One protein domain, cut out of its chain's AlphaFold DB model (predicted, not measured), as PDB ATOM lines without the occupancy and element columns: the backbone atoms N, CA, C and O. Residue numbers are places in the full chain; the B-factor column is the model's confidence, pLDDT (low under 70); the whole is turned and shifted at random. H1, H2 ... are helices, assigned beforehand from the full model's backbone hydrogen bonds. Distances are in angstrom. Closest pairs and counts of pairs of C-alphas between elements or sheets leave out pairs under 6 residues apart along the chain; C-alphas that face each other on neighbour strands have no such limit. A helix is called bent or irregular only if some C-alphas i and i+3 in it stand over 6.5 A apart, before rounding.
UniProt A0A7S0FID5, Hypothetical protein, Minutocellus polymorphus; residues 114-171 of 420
ATOM      1  N   GLU A 114     -35.536 -20.695 100.493       61.62
ATOM      2  CA  GLU A 114     -35.120 -21.614  99.425       61.62
ATOM      3  C   GLU A 114     -34.133 -20.977  98.419       61.62
ATOM      4  O   GLU A 114     -33.183 -21.631  97.997       61.62
ATOM      5  N   ASP A 115     -34.283 -19.686  98.090       77.06
ATOM      6  CA  ASP A 115     -33.355 -18.959  97.213       77.06
ATOM      7  C   ASP A 115     -31.998 -18.715  97.896       77.06
ATOM      8  O   ASP A 115     -30.973 -18.649  97.215       77.06
ATOM      9  N   VAL A 116     -31.982 -18.569  99.228       84.94
ATOM     10  CA  VAL A 116     -30.747 -18.428 100.016       84.94
ATOM     11  C   VAL A 116     -30.008 -19.755 100.036       84.94
ATOM     12  O   VAL A 116     -28.825 -19.775  99.716       84.94
ATOM     13  N   ASP A 117     -30.694 -20.858 100.331       86.56
ATOM     14  CA  ASP A 117     -30.087 -22.191 100.359       86.56
ATOM     15  C   ASP A 117     -29.452 -22.564  99.015       86.56
ATOM     16  O   ASP A 117     -28.292 -22.980  98.969       86.56
ATOM     17  N   ASP A 118     -30.159 -22.326  97.908       88.00
ATOM     18  CA  ASP A 118     -29.663 -22.643  96.570       88.00
ATOM     19  C   ASP A 118     -28.518 -21.717  96.128       88.00
ATOM     20  O   ASP A 118     -27.517 -22.174  95.560       88.00
ATOM     21  N   ALA A 119     -28.640 -20.407  96.377       88.00
ATOM     22  CA  ALA A 119     -27.624 -19.434  95.976       88.00
ATOM     23  C   ALA A 119     -26.363 -19.501  96.848       88.00
ATOM     24  O   ALA A 119     -25.266 -19.220  96.355       88.00
ATOM     25  N   CYS A 120     -26.522 -19.850  98.125       90.94
ATOM     26  CA  CYS A 120     -25.465 -19.856  99.130       90.94
ATOM     27  C   CYS A 120     -24.914 -21.242  99.457       90.94
ATOM     28  O   CYS A 120     -24.017 -21.357 100.294       90.94
ATOM     29  N   ALA A 121     -25.379 -22.293  98.781       90.62
ATOM     30  CA  ALA A 121     -24.704 -23.581  98.803       90.62
ATOM     31  C   ALA A 121     -23.235 -23.426  98.360       90.62
ATOM     32  O   ALA A 121     -22.923 -22.687  97.420       90.62
ATOM     33  N   ALA A 122     -22.323 -24.128  99.039       86.38
ATOM     34  CA  ALA A 122     -20.880 -23.998  98.824       86.38
ATOM     35  C   ALA A 122     -20.478 -24.201  97.349       86.38
ATOM     36  O   ALA A 122     -19.693 -23.431  96.798       86.38
ATOM     37  N   ASP A 123     -21.088 -25.176  96.673       84.88
ATOM     38  CA  ASP A 123     -20.833 -25.484  95.266       84.88
ATOM     39  C   ASP A 123     -21.388 -24.423  94.297       84.88
ATOM     40  O   ASP A 123     -20.872 -24.264  93.182       84.88
ATOM     41  N   THR A 124     -22.428 -23.690  94.701       85.69
ATOM     42  CA  THR A 124     -22.980 -22.556  93.951       85.69
ATOM     43  C   THR A 124     -22.089 -21.322  94.098       85.69
ATOM     44  O   THR A 124     -21.783 -20.670  93.091       85.69
ATOM     45  N   ILE A 125     -21.604 -21.035  95.313       85.31
ATOM     46  CA  ILE A 125     -20.706 -19.906  95.605       85.31
ATOM     47  C   ILE A 125     -19.394 -20.009  94.815       85.31
ATOM     48  O   ILE A 125     -18.977 -19.011  94.224       85.31
ATOM     49  N   GLU A 126     -18.774 -21.194  94.755       82.62
ATOM     50  CA  GLU A 126     -17.494 -21.425  94.058       82.62
ATOM     51  C   GLU A 126     -17.550 -21.162  92.549       82.62
ATOM     52  O   GLU A 126     -16.544 -20.803  91.936       82.62
ATOM     53  N   ARG A 127     -18.720 -21.353  91.935       78.62
ATOM     54  CA  ARG A 127     -18.877 -21.261  90.483       78.62
ATOM     55  C   ARG A 127     -19.104 -19.817  90.054       78.62
ATOM     56  O   ARG A 127     -18.269 -19.241  89.368       78.62
ATOM     57  N   GLU A 128     -20.253 -19.262  90.441       78.62
ATOM     58  CA  GLU A 128     -20.741 -17.935  90.016       78.62
ATOM     59  C   GLU A 128     -21.757 -17.323  91.011       78.62
ATOM     60  O   GLU A 128     -22.184 -16.179  90.852       78.62
ATOM     61  N   GLY A 129     -22.154 -18.061  92.054       81.75
ATOM     62  CA  GLY A 129     -23.250 -17.702  92.955       81.75
ATOM     63  C   GLY A 129     -22.907 -16.680  94.028       81.75
ATOM     64  O   GLY A 129     -23.818 -16.117  94.629       81.75
ATOM     65  N   LYS A 130     -21.618 -16.376  94.251       86.25
ATOM     66  CA  LYS A 130     -21.182 -15.494  95.346       86.25
ATOM     67  C   LYS A 130     -21.883 -14.134  95.328       86.25
ATOM     68  O   LYS A 130     -22.335 -13.676  96.368       86.25
ATOM     69  N   ALA A 131     -22.012 -13.497  94.164       81.31
ATOM     70  CA  ALA A 131     -22.654 -12.185  94.064       81.31
ATOM     71  C   ALA A 131     -24.159 -12.236  94.386       81.31
ATOM     72  O   ALA A 131     -24.674 -11.343  95.052       81.31
ATOM     73  N   ILE A 132     -24.847 -13.292  93.941       83.75
ATOM     74  CA  ILE A 132     -26.279 -13.502  94.199       83.75
ATOM     75  C   ILE A 132     -26.501 -13.802  95.683       83.75
ATOM     76  O   ILE A 132     -27.388 -13.230  96.306       83.75
ATOM     77  N   CYS A 133     -25.655 -14.653  96.253       91.31
ATOM     78  CA  CYS A 133     -25.683 -14.993  97.662       91.31
ATOM     79  C   CYS A 133     -25.398 -13.767  98.551       91.31
ATOM     80  O   CYS A 133     -26.158 -13.500  99.471       91.31
ATOM     81  N   VAL A 134     -24.397 -12.937  98.228       87.44
ATOM     82  CA  VAL A 134     -24.128 -11.672  98.946       87.44
ATOM     83  C   VAL A 134     -25.333 -10.726  98.895       87.44
ATOM     84  O   VAL A 134     -25.703 -10.158  99.920       87.44
ATOM     85  N   ASP A 135     -25.964 -10.572  97.729       82.81
ATOM     86  CA  ASP A 135     -27.166  -9.743  97.559       82.81
ATOM     87  C   ASP A 135     -28.328 -10.240  98.434       82.81
ATOM     88  O   ASP A 135     -28.957  -9.456  99.145       82.81
ATOM     89  N   LEU A 136     -28.563 -11.555  98.460       86.56
ATOM     90  CA  LEU A 136     -29.564 -12.181  99.328       86.56
ATOM     91  C   LEU A 136     -29.241 -11.967 100.811       86.56
ATOM     92  O   LEU A 136     -30.070 -11.464 101.565       86.56
ATOM     93  N   CYS A 137     -28.012 -12.264 101.217       91.38
ATOM     94  CA  CYS A 137     -27.558 -12.166 102.597       91.38
ATOM     95  C   CYS A 137     -27.488 -10.727 103.121       91.38
ATOM     96  O   CYS A 137     -27.590 -10.509 104.327       91.38
ATOM     97  N   SER A 138     -27.351  -9.731 102.242       85.56
ATOM     98  CA  SER A 138     -27.370  -8.316 102.634       85.56
ATOM     99  C   SER A 138     -28.704  -7.880 103.254       85.56
ATOM    100  O   SER A 138     -28.730  -6.951 104.058       85.56
ATOM    101  N   GLN A 139     -29.800  -8.585 102.952       83.50
ATOM    102  CA  GLN A 139     -31.140  -8.282 103.466       83.50
ATOM    103  C   GLN A 139     -31.263  -8.552 104.971       83.50
ATOM    104  O   GLN A 139     -32.086  -7.937 105.646       83.50
ATOM    105  N   ARG A 140     -30.423  -9.449 105.502       88.56
ATOM    106  CA  ARG A 140     -30.362  -9.801 106.927       88.56
ATOM    107  C   ARG A 140     -28.962  -9.599 107.501       88.56
ATOM    108  O   ARG A 140     -28.568 -10.322 108.405       88.56
ATOM    109  N   SER A 141     -28.201  -8.619 107.004       87.25
ATOM    110  CA  SER A 141     -26.808  -8.412 107.431       87.25
ATOM    111  C   SER A 141     -26.654  -8.242 108.951       87.25
ATOM    112  O   SER A 141     -25.701  -8.763 109.522       87.25
ATOM    113  N   CYS A 142     -27.633  -7.624 109.626       87.69
ATOM    114  CA  CYS A 142     -27.632  -7.473 111.086       87.69
ATOM    115  C   CYS A 142     -27.631  -8.810 111.849       87.69
ATOM    116  O   CYS A 142     -27.320  -8.835 113.038       87.69
ATOM    117  N   CYS A 143     -28.010  -9.922 111.210       92.38
ATOM    118  CA  CYS A 143     -28.005 -11.247 111.828       92.38
ATOM    119  C   CYS A 143     -26.596 -11.819 111.988       92.38
ATOM    120  O   CYS A 143     -26.424 -12.785 112.730       92.38
ATOM    121  N   PHE A 144     -25.616 -11.247 111.283       88.88
ATOM    122  CA  PHE A 144     -24.229 -11.716 111.238       88.88
ATOM    123  C   PHE A 144     -23.251 -10.709 111.849       88.88
ATOM    124  O   PHE A 144     -22.053 -10.963 111.862       88.88
ATOM    125  N   THR A 145     -23.748  -9.573 112.340       81.38
ATOM    126  CA  THR A 145     -22.947  -8.603 113.087       81.38
ATOM    127  C   THR A 145     -22.976  -8.970 114.566       81.38
ATOM    128  O   THR A 145     -24.045  -8.984 115.186       81.38
ATOM    129  N   ASP A 146     -21.809  -9.239 115.141       76.81
ATOM    130  CA  ASP A 146     -21.669  -9.394 116.585       76.81
ATOM    131  C   ASP A 146     -21.733  -8.025 117.290       76.81
ATOM    132  O   ASP A 146     -21.236  -7.017 116.792       76.81
ATOM    133  N   GLY A 147     -22.338  -7.976 118.481       71.62
ATOM    134  CA  GLY A 147     -22.352  -6.779 119.335       71.62
ATOM    135  C   GLY A 147     -23.586  -5.869 119.208       71.62
ATOM    136  O   GLY A 147     -24.692  -6.309 118.890       71.62
ATOM    137  N   ILE A 148     -23.411  -4.589 119.568       50.25
ATOM    138  CA  ILE A 148     -24.485  -3.578 119.608       50.25
ATOM    139  C   ILE A 148     -24.881  -3.229 118.169       50.25
ATOM    140  O   ILE A 148     -24.072  -2.689 117.422       50.25
ATOM    141  N   GLY A 149     -26.122  -3.544 117.793       63.31
ATOM    142  CA  GLY A 149     -26.628  -3.415 116.419       63.31
ATOM    143  C   GLY A 149     -26.892  -4.757 115.727       63.31
ATOM    144  O   GLY A 149     -27.579  -4.788 114.705       63.31
ATOM    145  N   GLY A 150     -26.431  -5.866 116.313       78.19
ATOM    146  CA  GLY A 150     -26.816  -7.208 115.890       78.19
ATOM    147  C   GLY A 150     -28.280  -7.504 116.227       78.19
ATOM    148  O   GLY A 150     -28.756  -7.211 117.324       78.19
ATOM    149  N   CYS A 151     -29.010  -8.115 115.297       83.62
ATOM    150  CA  CYS A 151     -30.423  -8.472 115.484       83.62
ATOM    151  C   CYS A 151     -30.627  -9.949 115.880       83.62
ATOM    152  O   CYS A 151     -31.742 -10.351 116.217       83.62
ATOM    153  N   TYR A 152     -29.549 -10.743 115.933       87.75
ATOM    154  CA  TYR A 152     -29.594 -12.167 116.293       87.75
ATOM    155  C   TYR A 152     -30.150 -12.424 117.701       87.75
ATOM    156  O   TYR A 152     -30.859 -13.403 117.934       87.75
ATOM    157  N   GLY A 153     -29.857 -11.532 118.653       77.56
ATOM    158  CA  GLY A 153     -30.392 -11.622 120.014       77.56
ATOM    159  C   GLY A 153     -31.891 -11.322 120.106       77.56
ATOM    160  O   GLY A 153     -32.541 -11.768 121.052       77.56
ATOM    161  N   THR A 154     -32.439 -10.582 119.138       74.12
ATOM    162  CA  THR A 154     -33.838 -10.134 119.130       74.12
ATOM    163  C   THR A 154     -34.746 -11.121 118.405       74.12
ATOM    164  O   THR A 154     -35.829 -11.410 118.909       74.12
ATOM    165  N   ASP A 155     -34.307 -11.672 117.270       80.81
ATOM    166  CA  ASP A 155     -35.069 -12.677 116.522       80.81
ATOM    167  C   ASP A 155     -34.155 -13.763 115.949       80.81
ATOM    168  O   ASP A 155     -33.756 -13.770 114.782       80.81
ATOM    169  N   LYS A 156     -33.803 -14.707 116.822       88.00
ATOM    170  CA  LYS A 156     -32.911 -15.812 116.479       88.00
ATOM    171  C   LYS A 156     -33.480 -16.691 115.366       88.00
ATOM    172  O   LYS A 156     -32.741 -17.097 114.482       88.00
ATOM    173  N   THR A 157     -34.777 -16.985 115.412       81.06
ATOM    174  CA  THR A 157     -35.450 -17.821 114.409       81.06
ATOM    175  C   THR A 157     -35.397 -17.193 113.027       81.06
ATOM    176  O   THR A 157     -35.054 -17.877 112.070       81.06
ATOM    177  N   TRP A 158     -35.643 -15.887 112.942       84.94
ATOM    178  CA  TRP A 158     -35.487 -15.128 111.710       84.94
ATOM    179  C   TRP A 158     -34.027 -15.120 111.242       84.94
ATOM    180  O   TRP A 158     -33.740 -15.346 110.073       84.94
ATOM    181  N   CYS A 159     -33.059 -14.952 112.134       91.00
ATOM    182  CA  CYS A 159     -31.660 -14.987 111.716       91.00
ATOM    183  C   CYS A 159     -31.145 -16.381 111.312       91.00
ATOM    184  O   CYS A 159     -30.308 -16.490 110.416       91.00
ATOM    185  N   ASP A 160     -31.651 -17.447 111.932       90.12
ATOM    186  CA  ASP A 160     -31.240 -18.824 111.649       90.12
ATOM    187  C   ASP A 160     -31.690 -19.299 110.255       90.12
ATOM    188  O   ASP A 160     -31.020 -20.138 109.657       90.12
ATOM    189  N   GLU A 161     -32.745 -18.711 109.683       89.25
ATOM    190  CA  GLU A 161     -33.148 -18.952 108.286       89.25
ATOM    191  C   GLU A 161     -32.069 -18.544 107.271       89.25
ATOM    192  O   GLU A 161     -32.062 -19.037 106.151       89.25
ATOM    193  N   PHE A 162     -31.147 -17.654 107.644       91.94
ATOM    194  CA  PHE A 162     -30.046 -17.219 106.783       91.94
ATOM    195  C   PHE A 162     -28.698 -17.731 107.316       91.94
ATOM    196  O   PHE A 162     -27.655 -17.125 107.083       91.94
ATOM    197  N   ALA A 163     -28.676 -18.853 108.042       90.44
ATOM    198  CA  ALA A 163     -27.450 -19.369 108.651       90.44
ATOM    199  C   ALA A 163     -26.314 -19.613 107.637       90.44
ATOM    200  O   ALA A 163     -25.152 -19.412 107.985       90.44
ATOM    201  N   LEU A 164     -26.627 -19.969 106.385       90.56
ATOM    202  CA  LEU A 164     -25.628 -20.142 105.319       90.56
ATOM    203  C   LEU A 164     -24.891 -18.847 104.959       90.56
ATOM    204  O   LEU A 164     -23.737 -18.890 104.537       90.56
ATOM    205  N   CYS A 165     -25.514 -17.691 105.188       91.81
ATOM    206  CA  CYS A 165     -24.886 -16.394 104.984       91.81
ATOM    207  C   CYS A 165     -23.737 -16.127 105.958       91.81
ATOM    208  O   CYS A 165     -22.847 -15.348 105.617       91.81
ATOM    209  N   ARG A 166     -23.698 -16.791 107.130       88.50
ATOM    210  CA  ARG A 166     -22.551 -16.674 108.050       88.50
ATOM    211  C   ARG A 166     -21.257 -17.045 107.354       88.50
ATOM    212  O   ARG A 166     -20.302 -16.300 107.466       88.50
ATOM    213  N   GLY A 167     -21.260 -18.090 106.527       82.88
ATOM    214  CA  GLY A 167     -20.073 -18.512 105.784       82.88
ATOM    215  C   GLY A 167     -19.516 -17.462 104.815       82.88
ATOM    216  O   GLY A 167     -18.391 -17.619 104.365       82.88
ATOM    217  N   ILE A 168     -20.262 -16.400 104.487       82.31
ATOM    218  CA  ILE A 168     -19.763 -15.275 103.681       82.31
ATOM    219  C   ILE A 168     -19.089 -14.217 104.552       82.31
ATOM    220  O   ILE A 168     -18.063 -13.674 104.147       82.31
ATOM    221  N   TYR A 169     -19.687 -13.899 105.702       73.31
ATOM    222  CA  TYR A 169     -19.217 -12.845 106.610       73.31
ATOM    223  C   TYR A 169     -18.134 -13.345 107.575       73.31
ATOM    224  O   TYR A 169     -17.267 -12.586 107.976       73.31
ATOM    225  N   GLU A 170     -18.152 -14.637 107.885       71.50
ATOM    226  CA  GLU A 170     -17.177 -15.349 108.713       71.50
ATOM    227  C   GLU A 170     -16.015 -15.902 107.869       71.50
ATOM    228  O   GLU A 170     -15.081 -16.482 108.417       71.50
ATOM    229  N   TYR A 171     -16.033 -15.712 106.535       52.19
ATOM    230  CA  TYR A 171     -14.893 -16.028 105.665       52.19
ATOM    231  C   TYR A 171     -13.763 -15.015 105.880       52.19
ATOM    232  O   TYR A 171     -13.452 -14.189 105.022       52.19
TER     233      TYR A 171
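This is residues 114 to 171 of the 420 residues of the protein "Hypothetical protein" of Minutocellus polymorphus (UniProt A0A7S0FID5). What does the model look like at first sight? A sharply kinked helix, H2, forms a cluster with two short helices, H1 and H4, at one end of an elongated body. A long looping stretch, residues 139 to 155, and the small helix H3 make the other end. What is it made of, and how large is it? The printed part has 58 residues with four named helices, in the order H1, H2, H3, H4, and no named strand: the class is all helix. It is compact, with a radius of gyration of the C-alphas of 11.2 A, and spans 34 by 21 by 14 A.

Where is the longest helix? H2 holds residues 122 to 138, 17.4 A from C-alpha 122 at (-20.880, -23.998, 98.824) to C-alpha 138 at (-27.370, -8.316, 102.634). It has a kink of 116 degrees near residue 129 and is irregular, with C-alphas 127 and 130 7.9 A apart. Where are the others? H1 holds residues 114 to 120, beginning with C-alpha 114 at (-35.120, -21.614, 99.425). H3 holds residues 156 to 160. H4 holds residues 163 to 169, 10.7 A long, ending with C-alpha 169 at (-19.217, -12.845, 106.610).

What touches H2? H1 touches it at a steep tilt of 63 degrees, opposite ways, and their closest C-alphas, of Cys 120 and Cys 133, are 5.1 A apart. H4 touches H2 about perpendicular, at 88 degrees, and H2 takes part with residues 133 to 137 alone; the closest C-alphas, of Cys 137 and Cys 165, are 5.5 A apart. How do H1, H3 and H4 stand? H1 and H4 touch at a shallow tilt of 30 degrees, the same way, with the closest C-alphas, of Cys 120 and Leu 164, 6.2 A apart. H3 is apart from H1 and H2, while H3 and H4 meet only through their link. What do the backbones show? In H1 and H3 every O i to N i+4 pair is within hydrogen-bond range; in H2 8 of 13 are, and in H4 1 of 3, beside 4 of 4 O i to N i+3 pairs.

How far does it reach? The two C-alphas farthest apart, those of Arg 127 and Ile 148, are 34.5 A apart. How do the links run? The printed part has no cut; the link from H2 to H3, 17 residues, is long, and the links from H1 to H2 and from H3 to H4 are tight. Where is confidence low? The mean pLDDT of the printed part is 82.8, and residues 114, 148 to 149 and 171 are under 70.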